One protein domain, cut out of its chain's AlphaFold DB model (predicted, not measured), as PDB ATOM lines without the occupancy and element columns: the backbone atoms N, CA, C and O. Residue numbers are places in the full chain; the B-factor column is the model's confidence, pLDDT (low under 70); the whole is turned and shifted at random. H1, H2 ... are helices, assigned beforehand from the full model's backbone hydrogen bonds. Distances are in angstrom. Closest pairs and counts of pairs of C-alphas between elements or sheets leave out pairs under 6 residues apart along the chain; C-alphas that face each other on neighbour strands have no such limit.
ATOM      1  N   ARG A 132     219.023 219.343 290.053       42.75
ATOM      2  CA  ARG A 132     219.090 220.712 289.495       42.75
ATOM      3  C   ARG A 132     218.273 221.676 290.352       42.75
ATOM      4  O   ARG A 132     217.069 221.488 290.485       42.75
ATOM      5  N   MET A 133     218.906 222.718 290.891       39.66
ATOM      6  CA  MET A 133     218.240 223.778 291.660       39.66
ATOM      7  C   MET A 133     218.849 225.134 291.281       39.66
ATOM      8  O   MET A 133     219.963 225.432 291.689       39.66
ATOM      9  N   GLY A 134     218.132 225.974 290.528       48.09
ATOM     10  CA  GLY A 134     218.636 227.307 290.156       48.09
ATOM     11  C   GLY A 134     219.917 227.260 289.308       48.09
ATOM     12  O   GLY A 134     220.038 226.394 288.443       48.09
ATOM     13  N   MET A 135     220.858 228.190 289.534       44.16
ATOM     14  CA  MET A 135     222.156 228.279 288.836       44.16
ATOM     15  C   MET A 135     223.087 227.093 289.144       44.16
ATOM     16  O   MET A 135     224.179 227.255 289.663       44.16
ATOM     17  N   THR A 136     222.679 225.854 288.919       44.94
ATOM     18  CA  THR A 136     223.586 224.704 289.005       44.94
ATOM     19  C   THR A 136     222.987 223.550 288.212       44.94
ATOM     20  O   THR A 136     222.145 222.801 288.720       44.94
ATOM     21  N   PRO A 137     223.373 223.381 286.938       40.84
ATOM     22  CA  PRO A 137     223.315 222.080 286.308       40.84
ATOM     23  C   PRO A 137     224.521 221.269 286.801       40.84
ATOM     24  O   PRO A 137     225.653 221.570 286.444       40.84
ATOM     25  N   SER A 138     224.287 220.242 287.618       41.16
ATOM     26  CA  SER A 138     225.310 219.218 287.835       41.16
ATOM     27  C   SER A 138     225.339 218.292 286.614       41.16
ATOM     28  O   SER A 138     224.279 217.863 286.140       41.16
ATOM     29  N   LEU A 171     239.825 197.538 289.540       87.94
ATOM     30  CA  LEU A 171     241.042 198.334 289.418       87.94
ATOM     31  C   LEU A 171     240.688 199.667 288.757       87.94
ATOM     32  O   LEU A 171     239.962 199.687 287.761       87.94
ATOM     33  N   LEU A 172     241.189 200.760 289.324       89.81
ATOM     34  CA  LEU A 172     240.991 202.126 288.850       89.81
ATOM     35  C   LEU A 172     242.241 202.622 288.134       89.81
ATOM     36  O   LEU A 172     243.350 202.213 288.466       89.81
ATOM     37  N   ASN A 173     242.055 203.494 287.151       87.56
ATOM     38  CA  ASN A 173     243.160 204.122 286.440       87.56
ATOM     39  C   ASN A 173     243.804 205.208 287.324       87.56
ATOM     40  O   ASN A 173     243.075 205.946 287.978       87.56
ATOM     41  N   ALA A 174     245.136 205.287 287.343       88.25
ATOM     42  CA  ALA A 174     245.897 206.337 288.026       88.25
ATOM     43  C   ALA A 174     246.885 207.076 287.092       88.25
ATOM     44  O   ALA A 174     247.899 207.617 287.537       88.25
ATOM     45  N   ASN A 175     246.641 207.053 285.780       87.50
ATOM     46  CA  ASN A 175     247.546 207.572 284.756       87.50
ATOM     47  C   ASN A 175     247.756 209.079 284.873       87.50
ATOM     48  O   ASN A 175     248.880 209.535 284.660       87.50
ATOM     49  N   VAL A 176     246.710 209.853 285.190       89.19
ATOM     50  CA  VAL A 176     246.846 211.310 285.314       89.19
ATOM     51  C   VAL A 176     247.838 211.611 286.428       89.19
ATOM     52  O   VAL A 176     248.821 212.307 286.189       89.19
ATOM     53  N   LEU A 177     247.646 211.017 287.608       88.50
ATOM     54  CA  LEU A 177     248.547 211.221 288.743       88.50
ATOM     55  C   LEU A 177     249.953 210.675 288.479       88.50
ATOM     56  O   LEU A 177     250.930 211.344 288.802       88.50
ATOM     57  N   GLY A 178     250.055 209.498 287.858       85.69
ATOM     58  CA  GLY A 178     251.334 208.886 287.494       85.69
ATOM     59  C   GLY A 178     252.133 209.684 286.462       85.69
ATOM     60  O   GLY A 178     253.350 209.540 286.399       85.69
ATOM     61  N   SER A 179     251.476 210.537 285.671       87.62
ATOM     62  CA  SER A 179     252.142 211.407 284.695       87.62
ATOM     63  C   SER A 179     252.752 212.675 285.305       87.62
ATOM     64  O   SER A 179     253.588 213.313 284.666       87.62
ATOM     65  N   ILE A 180     252.355 213.053 286.528       87.19
ATOM     66  CA  ILE A 180     252.797 214.299 287.164       87.19
ATOM     67  C   ILE A 180     254.099 214.050 287.937       87.19
ATOM     68  O   ILE A 180     254.129 213.191 288.821       87.19
ATOM     69  N   PRO A 181     255.167 214.829 287.685       86.81
ATOM     70  CA  PRO A 181     256.405 214.731 288.441       86.81
ATOM     71  C   PRO A 181     256.195 214.931 289.950       86.81
ATOM     72  O   PRO A 181     255.443 215.822 290.368       86.81
ATOM     73  N   PRO A 182     256.861 214.128 290.797       82.88
ATOM     74  CA  PRO A 182     256.605 214.096 292.238       82.88
ATOM     75  C   PRO A 182     256.894 215.434 292.934       82.88
ATOM     76  O   PRO A 182     256.247 215.773 293.925       82.88
ATOM     77  N   ASP A 183     257.829 216.223 292.407       83.62
ATOM     78  CA  ASP A 183     258.160 217.564 292.886       83.62
ATOM     79  C   ASP A 183     257.011 218.561 292.649       83.62
ATOM     80  O   ASP A 183     256.720 219.385 293.521       83.62
ATOM     81  N   ILE A 184     256.305 218.459 291.518       86.69
ATOM     82  CA  ILE A 184     255.108 219.259 291.233       86.69
ATOM     83  C   ILE A 184     253.985 218.851 292.182       86.69
ATOM     84  O   ILE A 184     253.351 219.721 292.783       86.69
ATOM     85  N   VAL A 185     253.782 217.548 292.404       87.69
ATOM     86  CA  VAL A 185     252.763 217.071 293.351       87.69
ATOM     87  C   VAL A 185     253.038 217.589 294.770       87.69
ATOM     88  O   VAL A 185     252.141 218.117 295.430       87.69
ATOM     89  N   GLN A 186     254.295 217.546 295.222       87.00
ATOM     90  CA  GLN A 186     254.692 218.066 296.533       87.00
ATOM     91  C   GLN A 186     254.543 219.595 296.638       87.00
ATOM     92  O   GLN A 186     254.216 220.114 297.712       87.00
ATOM     93  N   ARG A 187     254.793 220.339 295.551       88.50
ATOM     94  CA  ARG A 187     254.557 221.791 295.483       88.50
ATOM     95  C   ARG A 187     253.068 222.118 295.583       88.50
ATOM     96  O   ARG A 187     252.699 222.958 296.400       88.50
ATOM     97  N   LEU A 188     252.217 221.417 294.835       90.88
ATOM     98  CA  LEU A 188     250.760 221.579 294.883       90.88
ATOM     99  C   LEU A 188     250.195 221.255 296.270       90.88
ATOM    100  O   LEU A 188     249.399 222.023 296.800       90.88
ATOM    101  N   MET A 189     250.664 220.182 296.906       90.62
ATOM    102  CA  MET A 189     250.263 219.839 298.274       90.62
ATOM    103  C   MET A 189     250.639 220.941 299.276       90.62
ATOM    104  O   MET A 189     249.802 221.359 300.076       90.62
ATOM    105  N   ARG A 190     251.878 221.453 299.227       88.50
ATOM    106  CA  ARG A 190     252.287 222.588 300.075       88.50
ATOM    107  C   ARG A 190     251.433 223.823 299.813       88.50
ATOM    108  O   ARG A 190     251.056 224.504 300.758       88.50
ATOM    109  N   LYS A 191     251.087 224.080 298.552       89.00
ATOM    110  CA  LYS A 191     250.200 225.179 298.162       89.00
ATOM    111  C   LYS A 191     248.820 225.050 298.813       89.00
ATOM    112  O   LYS A 191     248.325 226.025 299.361       89.00
ATOM    113  N   TYR A 192     248.236 223.851 298.843       91.25
ATOM    114  CA  TYR A 192     246.990 223.606 299.577       91.25
ATOM    115  C   TYR A 192     247.124 223.921 301.071       91.25
ATOM    116  O   TYR A 192     246.316 224.662 301.628       91.25
ATOM    117  N   LEU A 193     248.149 223.351 301.712       88.19
ATOM    118  CA  LEU A 193     248.364 223.451 303.159       88.19
ATOM    119  C   LEU A 193     248.692 224.882 303.615       88.19
ATOM    120  O   LEU A 193     248.368 225.257 304.738       88.19
ATOM    121  N   ASN A 194     249.304 225.687 302.751       84.50
ATOM    122  CA  ASN A 194     249.664 227.066 303.071       84.50
ATOM    123  C   ASN A 194     248.560 228.074 302.737       84.50
ATOM    124  O   ASN A 194     248.624 229.197 303.220       84.50
ATOM    125  N   THR A 195     247.579 227.707 301.911       81.88
ATOM    126  CA  THR A 195     246.498 228.617 301.504       81.88
ATOM    127  C   THR A 195     245.153 228.143 302.036       81.88
ATOM    128  O   THR A 195     244.593 228.736 302.945       81.88
ATOM    129  N   ILE A 196     244.629 227.036 301.508       84.94
ATOM    130  CA  ILE A 196     243.255 226.596 301.793       84.94
ATOM    131  C   ILE A 196     243.105 226.113 303.230       84.94
ATOM    132  O   ILE A 196     242.095 226.372 303.881       84.94
ATOM    133  N   GLN A 197     244.114 225.406 303.730       81.25
ATOM    134  CA  GLN A 197     244.090 224.865 305.080       81.25
ATOM    135  C   GLN A 197     244.117 225.968 306.151       81.25
ATOM    136  O   GLN A 197     243.600 225.723 307.231       81.25
ATOM    137  N   GLN A 198     244.653 227.160 305.868       75.19
ATOM    138  CA  GLN A 198     244.641 228.296 306.804       75.19
ATOM    139  C   GLN A 198     243.213 228.844 306.988       75.19
ATOM    140  O   GLN A 198     242.734 229.025 308.108       75.19
ATOM    141  N   ASP A 199     242.481 228.990 305.881       73.50
ATOM    142  CA  ASP A 199     241.096 229.483 305.881       73.50
ATOM    143  C   ASP A 199     240.075 228.423 306.316       73.50
ATOM    144  O   ASP A 199     238.984 228.730 306.804       73.50
ATOM    145  N   SER A 200     240.377 227.150 306.069       81.75
ATOM    146  CA  SER A 200     239.468 226.021 306.272       81.75
ATOM    147  C   SER A 200     240.223 224.793 306.798       81.75
ATOM    148  O   SER A 200     240.373 223.805 306.077       81.75
ATOM    149  N   PRO A 201     240.663 224.799 308.072       85.62
ATOM    150  CA  PRO A 201     241.561 223.787 308.631       85.62
ATOM    151  C   PRO A 201     240.849 222.478 309.021       85.62
ATOM    152  O   PRO A 201     241.080 221.930 310.100       85.62
ATOM    153  N   PHE A 202     239.966 221.948 308.173       91.00
ATOM    154  CA  PHE A 202     239.218 220.718 308.468       91.00
ATOM    155  C   PHE A 202     240.020 219.433 308.211       91.00
ATOM    156  O   PHE A 202     239.575 218.359 308.616       91.00
ATOM    157  N   LEU A 203     241.200 219.515 307.584       90.88
ATOM    158  CA  LEU A 203     242.160 218.407 307.494       90.88
ATOM    159  C   LEU A 203     243.233 218.504 308.589       90.88
ATOM    160  O   LEU A 203     243.362 219.512 309.283       90.88
ATOM    161  N   VAL A 204     244.023 217.446 308.763       87.25
ATOM    162  CA  VAL A 204     245.219 217.465 309.620       87.25
ATOM    163  C   VAL A 204     246.441 217.401 308.713       87.25
ATOM    164  O   VAL A 204     246.590 216.437 307.968       87.25
ATOM    165  N   ALA A 205     247.317 218.409 308.771       86.19
ATOM    166  CA  ALA A 205     248.447 218.531 307.846       86.19
ATOM    167  C   ALA A 205     249.365 217.294 307.856       86.19
ATOM    168  O   ALA A 205     249.721 216.789 306.794       86.19
ATOM    169  N   SER A 206     249.682 216.751 309.036       86.44
ATOM    170  CA  SER A 206     250.484 215.525 309.162       86.44
ATOM    171  C   SER A 206     249.809 214.308 308.524       86.44
ATOM    172  O   SER A 206     250.484 213.497 307.894       86.44
ATOM    173  N   MET A 207     248.479 214.203 308.621       88.19
ATOM    174  CA  MET A 207     247.714 213.135 307.977       88.19
ATOM    175  C   MET A 207     247.745 213.272 306.453       88.19
ATOM    176  O   MET A 207     247.989 212.290 305.766       88.19
ATOM    177  N   VAL A 208     247.569 214.486 305.923       90.38
ATOM    178  CA  VAL A 208     247.646 214.743 304.473       90.38
ATOM    179  C   VAL A 208     249.020 214.358 303.920       90.38
ATOM    180  O   VAL A 208     249.105 213.681 302.897       90.38
ATOM    181  N   VAL A 209     250.095 214.729 304.621       90.94
ATOM    182  CA  VAL A 209     251.466 214.350 304.243       90.94
ATOM    183  C   VAL A 209     251.642 212.829 304.258       90.94
ATOM    184  O   VAL A 209     252.229 212.277 303.331       90.94
ATOM    185  N   GLN A 210     251.096 212.139 305.262       92.19
ATOM    186  CA  GLN A 210     251.159 210.678 305.331       92.19
ATOM    187  C   GLN A 210     250.381 210.004 304.190       92.19
ATOM    188  O   GLN A 210     250.880 209.059 303.587       92.19
ATOM    189  N   GLN A 211     249.180 210.488 303.871       92.81
ATOM    190  CA  GLN A 211     248.369 209.974 302.760       92.81
ATOM    191  C   GLN A 211     249.089 210.140 301.424       92.81
ATOM    192  O   GLN A 211     249.082 209.232 300.594       92.81
ATOM    193  N   PHE A 212     249.752 211.278 301.234       91.00
ATOM    194  CA  PHE A 212     250.573 211.518 300.059       91.00
ATOM    195  C   PHE A 212     251.741 210.530 299.961       91.00
ATOM    196  O   PHE A 212     251.947 209.932 298.907       91.00
ATOM    197  N   GLU A 213     252.466 210.309 301.058       91.62
ATOM    198  CA  GLU A 213     253.578 209.357 301.089       91.62
ATOM    199  C   GLU A 213     253.107 207.921 300.794       91.62
ATOM    200  O   GLU A 213     253.737 207.214 300.010       91.62
ATOM    201  N   ASN A 214     251.944 207.518 301.319       91.88
ATOM    202  CA  ASN A 214     251.332 206.223 301.005       91.88
ATOM    203  C   ASN A 214     251.036 206.084 299.502       91.88
ATOM    204  O   ASN A 214     251.350 205.062 298.892       91.88
ATOM    205  N   VAL A 215     250.435 207.112 298.892       91.75
ATOM    206  CA  VAL A 215     250.115 207.135 297.455       91.75
ATOM    207  C   VAL A 215     251.389 207.066 296.615       91.75
ATOM    208  O   VAL A 215     251.474 206.256 295.691       91.75
ATOM    209  N   LYS A 216     252.403 207.858 296.968       88.69
ATOM    210  CA  LYS A 216     253.701 207.876 296.292       88.69
ATOM    211  C   LYS A 216     254.367 206.500 296.306       88.69
ATOM    212  O   LYS A 216     254.771 206.018 295.251       88.69
ATOM    213  N   GLN A 217     254.412 205.839 297.463       89.19
ATOM    214  CA  GLN A 217     255.000 204.503 297.593       89.19
ATOM    215  C   GLN A 217     254.299 203.468 296.707       89.19
ATOM    216  O   GLN A 217     254.966 202.619 296.116       89.19
ATOM    217  N   VAL A 218     252.970 203.542 296.569       88.56
ATOM    218  CA  VAL A 218     252.215 202.646 295.677       88.56
ATOM    219  C   VAL A 218     252.592 202.881 294.212       88.56
ATOM    220  O   VAL A 218     252.845 201.914 293.492       88.56
ATOM    221  N   ILE A 219     252.670 204.141 293.779       86.12
ATOM    222  CA  ILE A 219     253.029 204.502 292.399       86.12
ATOM    223  C   ILE A 219     254.465 204.055 292.079       86.12
ATOM    224  O   ILE A 219     254.696 203.401 291.060       86.12
ATOM    225  N   GLU A 220     255.424 204.342 292.964       85.31
ATOM    226  CA  GLU A 220     256.831 203.951 292.802       85.31
ATOM    227  C   GLU A 220     257.009 202.429 292.804       85.31
ATOM    228  O   GLU A 220     257.738 201.880 291.971       85.31
ATOM    229  N   TRP A 221     256.302 201.721 293.691       84.56
ATOM    230  CA  TRP A 221     256.324 200.262 293.724       84.56
ATOM    231  C   TRP A 221     255.835 199.675 292.395       84.56
ATOM    232  O   TRP A 221     256.520 198.823 291.829       84.56
ATOM    233  N   GLN A 222     254.724 200.167 291.838       79.12
ATOM    234  CA  GLN A 222     254.219 199.692 290.544       79.12
ATOM    235  C   GLN A 222     255.173 200.013 289.389       79.12
ATOM    236  O   GLN A 222     255.428 199.144 288.555       79.12
ATOM    237  N   ALA A 223     255.771 201.207 289.375       75.25
ATOM    238  CA  ALA A 223     256.783 201.571 288.384       75.25
ATOM    239  C   ALA A 223     258.018 200.647 288.446       75.25
ATOM    240  O   ALA A 223     258.561 200.266 287.405       75.25
ATOM    241  N   SER A 224     258.431 200.229 289.651       74.88
ATOM    242  CA  SER A 224     259.572 199.321 289.851       74.88
ATOM    243  C   SER A 224     259.304 197.884 289.381       74.88
ATOM    244  O   SER A 224     260.208 197.242 288.844       74.88
ATOM    245  N   GLN A 262     247.311 201.057 287.341       86.94
ATOM    246  CA  GLN A 262     246.054 200.534 287.870       86.94
ATOM    247  C   GLN A 262     246.141 200.318 289.375       86.94
ATOM    248  O   GLN A 262     246.959 199.530 289.843       86.94
ATOM    249  N   VAL A 263     245.268 200.970 290.136       89.81
ATOM    250  CA  VAL A 263     245.278 200.963 291.605       89.81
ATOM    251  C   VAL A 263     243.961 200.448 292.173       89.81
ATOM    252  O   VAL A 263     242.911 200.506 291.532       89.81
ATOM    253  N   LEU A 264     244.002 199.927 293.397       90.00
ATOM    254  CA  LEU A 264     242.780 199.599 294.130       90.00
ATOM    255  C   LEU A 264     242.103 200.888 294.635       90.00
ATOM    256  O   LEU A 264     242.802 201.843 294.987       90.00
ATOM    257  N   PRO A 265     240.761 200.913 294.736       92.12
ATOM    258  CA  PRO A 265     240.038 201.994 295.387       92.12
ATOM    259  C   PRO A 265     240.597 202.251 296.787       92.12
ATOM    260  O   PRO A 265     240.765 201.335 297.590       92.12
ATOM    261  N   SER A 266     240.898 203.512 297.067       93.88
ATOM    262  CA  SER A 266     241.614 203.933 298.269       93.88
ATOM    263  C   SER A 266     241.200 205.340 298.670       93.88
ATOM    264  O   SER A 266     241.072 206.223 297.819       93.88
ATOM    265  N   HIS A 267     241.000 205.524 299.974       94.00
ATOM    266  CA  HIS A 267     240.687 206.810 300.585       94.00
ATOM    267  C   HIS A 267     241.845 207.805 300.437       94.00
ATOM    268  O   HIS A 267     241.608 208.977 300.165       94.00
ATOM    269  N   ASP A 268     243.089 207.338 300.553       95.06
ATOM    270  CA  ASP A 268     244.269 208.203 300.475       95.06
ATOM    271  C   ASP A 268     244.426 208.780 299.068       95.06
ATOM    272  O   ASP A 268     244.595 209.987 298.912       95.06
ATOM    273  N   PHE A 269     244.249 207.941 298.039       95.00
ATOM    274  CA  PHE A 269     244.203 208.403 296.650       95.00
ATOM    275  C   PHE A 269     243.096 209.438 296.451       95.00
ATOM    276  O   PHE A 269     243.364 210.509 295.920       95.00
ATOM    277  N   LEU A 270     241.874 209.165 296.920       94.62
ATOM    278  CA  LEU A 270     240.755 210.100 296.800       94.62
ATOM    279  C   LEU A 270     241.079 211.478 297.396       94.62
ATOM    280  O   LEU A 270     240.865 212.495 296.740       94.62
ATOM    281  N   VAL A 271     241.599 211.520 298.626       95.88
ATOM    282  CA  VAL A 271     241.961 212.782 299.290       95.88
ATOM    283  C   VAL A 271     243.062 213.503 298.515       95.88
ATOM    284  O   VAL A 271     242.928 214.699 298.255       95.88
ATOM    285  N   VAL A 272     244.107 212.787 298.086       95.75
ATOM    286  CA  VAL A 272     245.209 213.358 297.298       95.75
ATOM    287  C   VAL A 272     244.698 213.931 295.974       95.75
ATOM    288  O   VAL A 272     244.977 215.091 295.684       95.75
ATOM    289  N   TYR A 273     243.885 213.197 295.210       95.81
ATOM    290  CA  TYR A 273     243.298 213.703 293.964       95.81
ATOM    291  C   TYR A 273     242.487 214.981 294.177       95.81
ATOM    292  O   TYR A 273     242.669 215.941 293.432       95.81
ATOM    293  N   LEU A 274     241.622 215.024 295.197       95.50
ATOM    294  CA  LEU A 274     240.801 216.206 295.477       95.50
ATOM    295  C   LEU A 274     241.654 217.412 295.894       95.50
ATOM    296  O   LEU A 274     241.412 218.523 295.423       95.50
ATOM    297  N   ILE A 275     242.674 217.199 296.731       96.31
ATOM    298  CA  ILE A 275     243.624 218.249 297.121       96.31
ATOM    299  C   ILE A 275     244.356 218.789 295.893       96.31
ATOM    300  O   ILE A 275     244.433 220.006 295.718       96.31
ATOM    301  N   LEU A 276     244.870 217.918 295.024       95.56
ATOM    302  CA  LEU A 276     245.599 218.334 293.825       95.56
ATOM    303  C   LEU A 276     244.686 219.048 292.829       95.56
ATOM    304  O   LEU A 276     245.056 220.114 292.341       95.56
ATOM    305  N   ALA A 277     243.477 218.530 292.598       94.94
ATOM    306  CA  ALA A 277     242.490 219.159 291.727       94.94
ATOM    307  C   ALA A 277     242.173 220.593 292.179       94.94
ATOM    308  O   ALA A 277     242.134 221.499 291.350       94.94
ATOM    309  N   ILE A 278     242.030 220.836 293.488       94.94
ATOM    310  CA  ILE A 278     241.870 222.191 294.042       94.94
ATOM    311  C   ILE A 278     243.156 223.011 293.844       94.94
ATOM    312  O   ILE A 278     243.112 224.125 293.326       94.94
ATOM    313  N   SER A 279     244.309 222.455 294.215       94.31
ATOM    314  CA  SER A 279     245.594 223.171 294.274       94.31
ATOM    315  C   SER A 279     246.094 223.668 292.924       94.31
ATOM    316  O   SER A 279     246.691 224.742 292.849       94.31
ATOM    317  N   VAL A 280     245.847 222.900 291.860       92.75
ATOM    318  CA  VAL A 280     246.226 223.258 290.485       92.75
ATOM    319  C   VAL A 280     245.534 224.549 290.038       92.75
ATOM    320  O   VAL A 280     246.104 225.317 289.271       92.75
ATOM    321  N   THR A 281     244.334 224.835 290.548       90.00
ATOM    322  CA  THR A 281     243.579 226.043 290.170       90.00
ATOM    323  C   THR A 281     244.018 227.306 290.912       90.00
ATOM    324  O   THR A 281     243.683 228.414 290.493       90.00
ATOM    325  N   LEU A 282     244.780 227.168 292.000       87.31
ATOM    326  CA  LEU A 282     245.220 228.301 292.809       87.31
ATOM    327  C   LEU A 282     246.196 229.178 292.013       87.31
ATOM    328  O   LEU A 282     247.159 228.675 291.444       87.31
ATOM    329  N   GLY A 283     245.984 230.489 291.969       81.31
ATOM    330  CA  GLY A 283     246.863 231.456 291.300       81.31
ATOM    331  C   GLY A 283     246.986 231.295 289.779       81.31
ATOM    332  O   GLY A 283     247.834 231.945 289.176       81.31
ATOM    333  N   SER A 284     246.161 230.458 289.139       81.06
ATOM    334  CA  SER A 284     246.270 230.165 287.699       81.06
ATOM    335  C   SER A 284     245.868 231.339 286.793       81.06
ATOM    336  O   SER A 284     246.155 231.323 285.599       81.06
ATOM    337  N   ALA A 285     245.237 232.375 287.354       71.56
ATOM    338  CA  ALA A 285     244.643 233.503 286.635       71.56
ATOM    339  C   ALA A 285     245.653 234.456 285.966       71.56
ATOM    340  O   ALA A 285     245.264 235.304 285.162       71.56
ATOM    341  N   ASN A 286     246.947 234.346 286.288       71.38
ATOM    342  CA  ASN A 286     247.961 235.305 285.839       71.38
ATOM    343  C   ASN A 286     248.264 235.218 284.333       71.38
ATOM    344  O   ASN A 286     248.759 236.182 283.749       71.38
ATOM    345  N   ASN A 287     247.962 234.088 283.684       73.06
ATOM    346  CA  ASN A 287     248.168 233.894 282.250       73.06
ATOM    347  C   ASN A 287     247.051 233.014 281.668       73.06
ATOM    348  O   ASN A 287     246.820 231.908 282.142       73.06
ATOM    349  N   LYS A 288     246.375 233.485 280.613       74.31
ATOM    350  CA  LYS A 288     245.192 232.821 280.041       74.31
ATOM    351  C   LYS A 288     245.471 231.400 279.530       74.31
ATOM    352  O   LYS A 288     244.691 230.493 279.799       74.31
ATOM    353  N   THR A 289     246.579 231.187 278.820       72.75
ATOM    354  CA  THR A 289     246.942 229.843 278.331       72.75
ATOM    355  C   THR A 289     247.254 228.908 279.502       72.75
ATOM    356  O   THR A 289     246.894 227.734 279.493       72.75
ATOM    357  N   HIS A 290     247.880 229.447 280.550       78.38
ATOM    358  CA  HIS A 290     248.175 228.710 281.772       78.38
ATOM    359  C   HIS A 290     246.898 228.345 282.547       78.38
ATOM    360  O   HIS A 290     246.778 227.224 283.041       78.38
ATOM    361  N   GLU A 291     245.920 229.251 282.600       83.25
ATOM    362  CA  GLU A 291     244.610 229.031 283.212       83.25
ATOM    363  C   GLU A 291     243.864 227.863 282.554       83.25
ATOM    364  O   GLU A 291     243.444 226.941 283.254       83.25
ATOM    365  N   GLU A 292     243.740 227.859 281.224       82.88
ATOM    366  CA  GLU A 292     243.039 226.801 280.479       82.88
ATOM    367  C   GLU A 292     243.670 225.418 280.732       82.88
ATOM    368  O   GLU A 292     242.959 224.445 281.004       82.88
ATOM    369  N   HIS A 293     245.006 225.339 280.744       85.31
ATOM    370  CA  HIS A 293     245.732 224.106 281.059       85.31
ATOM    371  C   HIS A 293     245.527 223.652 282.511       85.31
ATOM    372  O   HIS A 293     245.246 222.476 282.751       85.31
ATOM    373  N   CYS A 294     245.617 224.568 283.482       89.81
ATOM    374  CA  CYS A 294     245.386 224.254 284.894       89.81
ATOM    375  C   CYS A 294     243.960 223.739 285.128       89.81
ATOM    376  O   CYS A 294     243.764 222.756 285.841       89.81
ATOM    377  N   MET A 295     242.958 224.360 284.501       87.69
ATOM    378  CA  MET A 295     241.563 223.927 284.620       87.69
ATOM    379  C   MET A 295     241.339 222.538 284.006       87.69
ATOM    380  O   MET A 295     240.643 221.716 284.602       87.69
ATOM    381  N   SER A 296     241.965 222.243 282.864       88.12
ATOM    382  CA  SER A 296     241.906 220.916 282.234       88.12
ATOM    383  C   SER A 296     242.540 219.822 283.109       88.12
ATOM    384  O   SER A 296     241.934 218.771 283.346       88.12
ATOM    385  N   LEU A 297     243.726 220.090 283.670       91.06
ATOM    386  CA  LEU A 297     244.405 219.167 284.584       91.06
ATOM    387  C   LEU A 297     243.601 218.956 285.875       91.06
ATOM    388  O   LEU A 297     243.446 217.825 286.328       91.06
ATOM    389  N   SER A 298     243.058 220.035 286.443       92.88
ATOM    390  CA  SER A 298     242.191 219.995 287.624       92.88
ATOM    391  C   SER A 298     240.974 219.088 287.407       92.88
ATOM    392  O   SER A 298     240.707 218.205 288.224       92.88
ATOM    393  N   MET A 299     240.295 219.234 286.263       88.62
ATOM    394  CA  MET A 299     239.162 218.389 285.882       88.62
ATOM    395  C   MET A 299     239.569 216.920 285.721       88.62
ATOM    396  O   MET A 299     238.895 216.049 286.265       88.62
ATOM    397  N   SER A 300     240.694 216.649 285.057       90.31
ATOM    398  CA  SER A 300     241.203 215.284 284.855       90.31
ATOM    399  C   SER A 300     241.542 214.593 286.184       90.31
ATOM    400  O   SER A 300     241.160 213.446 286.409       90.31
ATOM    401  N   LEU A 301     242.198 215.310 287.105       92.56
ATOM    402  CA  LEU A 301     242.487 214.827 288.461       92.56
ATOM    403  C   LEU A 301     241.203 214.530 289.245       92.56
ATOM    404  O   LEU A 301     241.128 213.522 289.947       92.56
ATOM    405  N   PHE A 302     240.185 215.385 289.124       90.69
ATOM    406  CA  PHE A 302     238.894 215.167 289.771       90.69
ATOM    407  C   PHE A 302     238.155 213.947 289.201       90.69
ATOM    408  O   PHE A 302     237.632 213.142 289.969       90.69
ATOM    409  N   GLU A 303     238.112 213.788 287.877       86.94
ATOM    410  CA  GLU A 303     237.433 212.673 287.201       86.94
ATOM    411  C   GLU A 303     238.087 211.315 287.482       86.94
ATOM    412  O   GLU A 303     237.386 210.311 287.624       86.94
ATOM    413  N   GLU A 304     239.416 211.270 287.596       89.88
ATOM    414  CA  GLU A 304     240.147 210.076 288.030       89.88
ATOM    415  C   GLU A 304     239.897 209.811 289.527       89.88
ATOM    416  O   GLU A 304     239.462 208.724 289.917       89.88
ATOM    417  N   GLY A 305     240.039 210.841 290.367       89.00
ATOM    418  CA  GLY A 305     239.868 210.737 291.815       89.00
ATOM    419  C   GLY A 305     238.467 210.329 292.266       89.00
ATOM    420  O   GLY A 305     238.326 209.492 293.159       89.00
ATOM    421  N   ILE A 306     237.408 210.853 291.644       86.62
ATOM    422  CA  ILE A 306     236.023 210.574 292.058       86.62
ATOM    423  C   ILE A 306     235.616 209.108 291.833       86.62
ATOM    424  O   ILE A 306     234.672 208.612 292.453       86.62
ATOM    425  N   GLN A 307     236.355 208.364 291.007       85.94
ATOM    426  CA  GLN A 307     236.146 206.923 290.840       85.94
ATOM    427  C   GLN A 307     236.449 206.158 292.133       85.94
ATOM    428  O   GLN A 307     235.761 205.181 292.439       85.94
ATOM    429  N   HIS A 308     237.401 206.639 292.942       88.81
ATOM    430  CA  HIS A 308     237.678 206.077 294.263       88.81
ATOM    431  C   HIS A 308     236.470 206.244 295.187       88.81
ATOM    432  O   HIS A 308     236.101 205.304 295.879       88.81
ATOM    433  N   PHE A 309     235.799 207.398 295.150       84.62
ATOM    434  CA  PHE A 309     234.633 207.677 295.992       84.62
ATOM    435  C   PHE A 309     233.489 206.675 295.783       84.62
ATOM    436  O   PHE A 309     232.920 206.185 296.752       84.62
ATOM    437  N   SER A 310     233.181 206.346 294.526       79.06
ATOM    438  CA  SER A 310     232.110 205.392 294.184       79.06
ATOM    439  C   SER A 310     232.519 203.920 294.322       79.06
ATOM    440  O   SER A 310     231.656 203.060 294.482       79.06
ATOM    441  N   SER A 311     233.822 203.622 294.277       84.94
ATOM    442  CA  SER A 311     234.348 202.248 294.312       84.94
ATOM    443  C   SER A 311     234.842 201.800 295.693       84.94
ATOM    444  O   SER A 311     235.165 200.626 295.877       84.94
ATOM    445  N   LEU A 312     234.934 202.711 296.666       83.19
ATOM    446  CA  LEU A 312     235.334 202.400 298.038       83.19
ATOM    447  C   LEU A 312     234.267 201.562 298.754       83.19
ATOM    448  O   LEU A 312     233.092 201.918 298.780       83.19
ATOM    449  N   SER A 313     234.685 200.469 299.402       79.31
ATOM    450  CA  SER A 313     233.773 199.635 300.200       79.31
ATOM    451  C   SER A 313     233.371 200.286 301.526       79.31
ATOM    452  O   SER A 313     232.287 200.020 302.037       79.31
ATOM    453  N   SER A 314     234.252 201.107 302.102       83.56
ATOM    454  CA  SER A 314     234.032 201.821 303.361       83.56
ATOM    455  C   SER A 314     235.042 202.956 303.521       83.56
ATOM    456  O   SER A 314     236.178 202.846 303.058       83.56
ATOM    457  N   PHE A 315     234.654 204.013 304.232       88.19
ATOM    458  CA  PHE A 315     235.569 205.077 304.652       88.19
ATOM    459  C   PHE A 315     236.290 204.697 305.957       88.19
ATOM    460  O   PHE A 315     235.744 203.910 306.733       88.19
ATOM    461  N   PRO A 316     237.487 205.254 306.240       89.12
ATOM    462  CA  PRO A 316     238.216 204.961 307.479       89.12
ATOM    463  C   PRO A 316     237.470 205.374 308.757       89.12
ATOM    464  O   PRO A 316     237.645 204.759 309.804       89.12
ATOM    465  N   SER A 317     236.665 206.437 308.684       88.69
ATOM    466  CA  SER A 317     235.792 206.919 309.760       88.69
ATOM    467  C   SER A 317     234.714 207.853 309.199       88.69
ATOM    468  O   SER A 317     234.844 208.347 308.075       88.69
ATOM    469  N   ASP A 318     233.692 208.168 309.998       88.31
ATOM    470  CA  ASP A 318     232.655 209.137 309.612       88.31
ATOM    471  C   ASP A 318     233.215 210.562 309.447       88.31
ATOM    472  O   ASP A 318     232.780 211.313 308.574       88.31
ATOM    473  N   ILE A 319     234.232 210.934 310.240       89.75
ATOM    474  CA  ILE A 319     234.940 212.215 310.074       89.75
ATOM    475  C   ILE A 319     235.709 212.230 308.750       89.75
ATOM    476  O   ILE A 319     235.672 213.241 308.053       89.75
ATOM    477  N   ALA A 320     236.357 211.125 308.372       89.81
ATOM    478  CA  ALA A 320     237.065 211.027 307.095       89.81
ATOM    479  C   ALA A 320     236.104 211.183 305.904       89.81
ATOM    480  O   ALA A 320     236.392 211.912 304.955       89.81
ATOM    481  N   TRP A 321     234.915 210.577 305.986       90.25
ATOM    482  CA  TRP A 321     233.851 210.805 305.006       90.25
ATOM    483  C   TRP A 321     233.442 212.284 304.939       90.25
ATOM    484  O   TRP A 321     233.389 212.864 303.855       90.25
ATOM    485  N   LEU A 322     233.220 212.929 306.087       92.12
ATOM    486  CA  LEU A 322     232.846 214.343 306.147       92.12
ATOM    487  C   LEU A 322     233.942 215.264 305.579       92.12
ATOM    488  O   LEU A 322     233.631 216.201 304.847       92.12
ATOM    489  N   GLN A 323     235.217 214.978 305.846       95.38
ATOM    490  CA  GLN A 323     236.357 215.694 305.262       95.38
ATOM    491  C   GLN A 323     236.372 215.595 303.731       95.38
ATOM    492  O   GLN A 323     236.599 216.596 303.052       95.38
ATOM    493  N   VAL A 324     236.060 214.420 303.175       94.31
ATOM    494  CA  VAL A 324     235.902 214.234 301.725       94.31
ATOM    495  C   VAL A 324     234.717 215.038 301.185       94.31
ATOM    496  O   VAL A 324     234.856 215.693 300.155       94.31
ATOM    497  N   ILE A 325     233.570 215.058 301.871       92.31
ATOM    498  CA  ILE A 325     232.424 215.888 301.462       92.31
ATOM    499  C   ILE A 325     232.783 217.379 301.467       92.31
ATOM    500  O   ILE A 325     232.385 218.096 300.550       92.31
ATOM    501  N   LEU A 326     233.560 217.848 302.447       95.94
ATOM    502  CA  LEU A 326     234.050 219.229 302.496       95.94
ATOM    503  C   LEU A 326     235.041 219.536 301.361       95.94
ATOM    504  O   LEU A 326     234.957 220.608 300.765       95.94
ATOM    505  N   LEU A 327     235.920 218.597 300.991       95.75
ATOM    506  CA  LEU A 327     236.784 218.726 299.807       95.75
ATOM    507  C   LEU A 327     235.973 218.797 298.507       95.75
ATOM    508  O   LEU A 327     236.232 219.660 297.668       95.75
ATOM    509  N   LEU A 328     234.967 217.934 298.349       92.56
ATOM    510  CA  LEU A 328     234.055 217.968 297.202       92.56
ATOM    511  C   LEU A 328     233.277 219.283 297.146       92.56
ATOM    512  O   LEU A 328     233.105 219.851 296.070       92.56
ATOM    513  N   LEU A 329     232.826 219.784 298.299       93.12
ATOM    514  CA  LEU A 329     232.132 221.059 298.407       93.12
ATOM    515  C   LEU A 329     233.037 222.220 297.988       93.12
ATOM    516  O   LEU A 329     232.619 223.033 297.166       93.12
ATOM    517  N   LEU A 330     234.278 222.266 298.486       94.06
ATOM    518  CA  LEU A 330     235.275 223.248 298.056       94.06
ATOM    519  C   LEU A 330     235.483 223.197 296.543       94.06
ATOM    520  O   LEU A 330     235.351 224.225 295.878       94.06
ATOM    521  N   TYR A 331     235.741 222.011 295.993       93.00
ATOM    522  CA  TYR A 331     235.946 221.841 294.558       93.00
ATOM    523  C   TYR A 331     234.728 222.298 293.742       93.00
ATOM    524  O   TYR A 331     234.874 223.010 292.750       93.00
ATOM    525  N   ALA A 332     233.512 221.994 294.200       88.81
ATOM    526  CA  ALA A 332     232.280 222.418 293.542       88.81
ATOM    527  C   ALA A 332     232.089 223.945 293.514       88.81
ATOM    528  O   ALA A 332     231.414 224.454 292.619       88.81
ATOM    529  N   THR A 333     232.705 224.699 294.436       90.81
ATOM    530  CA  THR A 333     232.702 226.174 294.367       90.81
ATOM    531  C   THR A 333     233.647 226.740 293.301       90.81
ATOM    532  O   THR A 333     233.393 227.837 292.795       90.81
ATOM    533  N   ILE A 334     234.693 225.987 292.936       89.62
ATOM    534  CA  ILE A 334     235.646 226.304 291.859       89.62
ATOM    535  C   ILE A 334     235.055 225.884 290.511       89.62
ATOM    536  O   ILE A 334     235.053 226.656 289.556       89.62
ATOM    537  N   PHE A 335     234.493 224.672 290.456       85.31
ATOM    538  CA  PHE A 335     233.901 224.078 289.264       85.31
ATOM    539  C   PHE A 335     232.415 223.736 289.495       85.31
ATOM    540  O   PHE A 335     232.083 222.574 289.761       85.31
ATOM    541  N   PRO A 336     231.493 224.713 289.352       79.56
ATOM    542  CA  PRO A 336     230.050 224.574 289.605       79.56
ATOM    543  C   PRO A 336     229.348 223.369 288.968       79.56
ATOM    544  O   PRO A 336     228.294 222.944 289.433       79.56
ATOM    545  N   ARG A 337     229.887 222.836 287.866       78.00
ATOM    546  CA  ARG A 337     229.297 221.702 287.136       78.00
ATOM    547  C   ARG A 337     229.606 220.341 287.759       78.00
ATOM    548  O   ARG A 337     228.909 219.371 287.460       78.00
ATOM    549  N   SER A 338     230.621 220.273 288.623       78.31
ATOM    550  CA  SER A 338     231.082 219.022 289.236       78.31
ATOM    551  C   SER A 338     230.082 218.454 290.243       78.31
ATOM    552  O   SER A 338     229.907 217.242 290.304       78.31
ATOM    553  N   ALA A 339     229.379 219.306 290.997       76.12
ATOM    554  CA  ALA A 339     228.402 218.875 291.993       76.12
ATOM    555  C   ALA A 339     227.439 220.002 292.393       76.12
ATOM    556  O   ALA A 339     227.675 221.181 292.138       76.12
ATOM    557  N   ASN A 340     226.347 219.641 293.072       79.69
ATOM    558  CA  ASN A 340     225.432 220.625 293.641       79.69
ATOM    559  C   ASN A 340     225.949 221.143 294.998       79.69
ATOM    560  O   ASN A 340     225.864 220.452 296.015       79.69
TER     561      ASN A 340
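Overview. This is residues 132 to 138, 171 to 224 and 262 to 340 of the 710 residues of the protein "Fungal_trans domain-containing protein" of Stachybotrys chartarum (strain CBS 109288 / IBT 7711) (UniProt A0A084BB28). One helix, H4, forms the middle of a rounded helical body, with H5 and H6 running roughly alongside it and H2 and H3 both crossing it, one toward each end. The short H1 packs on H5. The printed part has 140 residues with six named helices, H1 to H6 in chain order, and no named strand: all helix. It is compact, with a radius of gyration of the C-alphas of 14.7 A, and spans 44 by 35 by 29 A.

Along the chain. Residues 132 to 138 precede the first cut. H1 is residues 175 to 179, beginning at C-alpha 175 (247.546, 207.572, 284.756). H2, residues 182 to 199, is 25.8 A long, with a kink of 26 degrees near residue 193. H3, residues 205 to 224, measures 28.6 A; H4, residues 267 to 281, 22.1 A; H5, residues 288 to 311, 35.4 A. H6, residues 318 to 334, measures 24.9 A and ends at C-alpha 334 (235.646, 226.304, 291.859).

Arrangement. H4 is the hub. It forms a helical hairpin with H5, touching at the C-alphas of Ala 277 and Ser 298, 4.2 A, at a shallow tilt of 16 degrees, opposite ways. H6 touches H4 at Ile 278 and Tyr 331, C-alphas 6.0 A apart, tilted a shallow 22 degrees, the same way. H2, with residues 185 to 192 alone, and H3, with 208 to 215 alone, touch H4 about perpendicular, at 81 and 77 degrees; the closest C-alphas are Leu 188 and Ser 279, 5.4 A, and Gln 211 and Asp 268, 5.0 A. H1 touches H5 at Val 176 and Leu 301, C-alphas 6.4 A apart. H5 and H6 are near each other; H3 and H6 are apart. Every O i to N i+4 pair is within hydrogen-bond range in H1, H3 and H6, against 11 of 14 in H2, 10 of 11 in H4 and 17 of 20 in H5.

Size, cuts and confidence. The farthest C-alphas, Gly 134 and Ser 224, are 49.6 A apart. C-alphas 138 and 171 stand 26.2 A apart across one cut, 224 and 262 13.7 A across the other. Of the links printed whole, none is long. Residues 132 to 138 have pLDDT under 70.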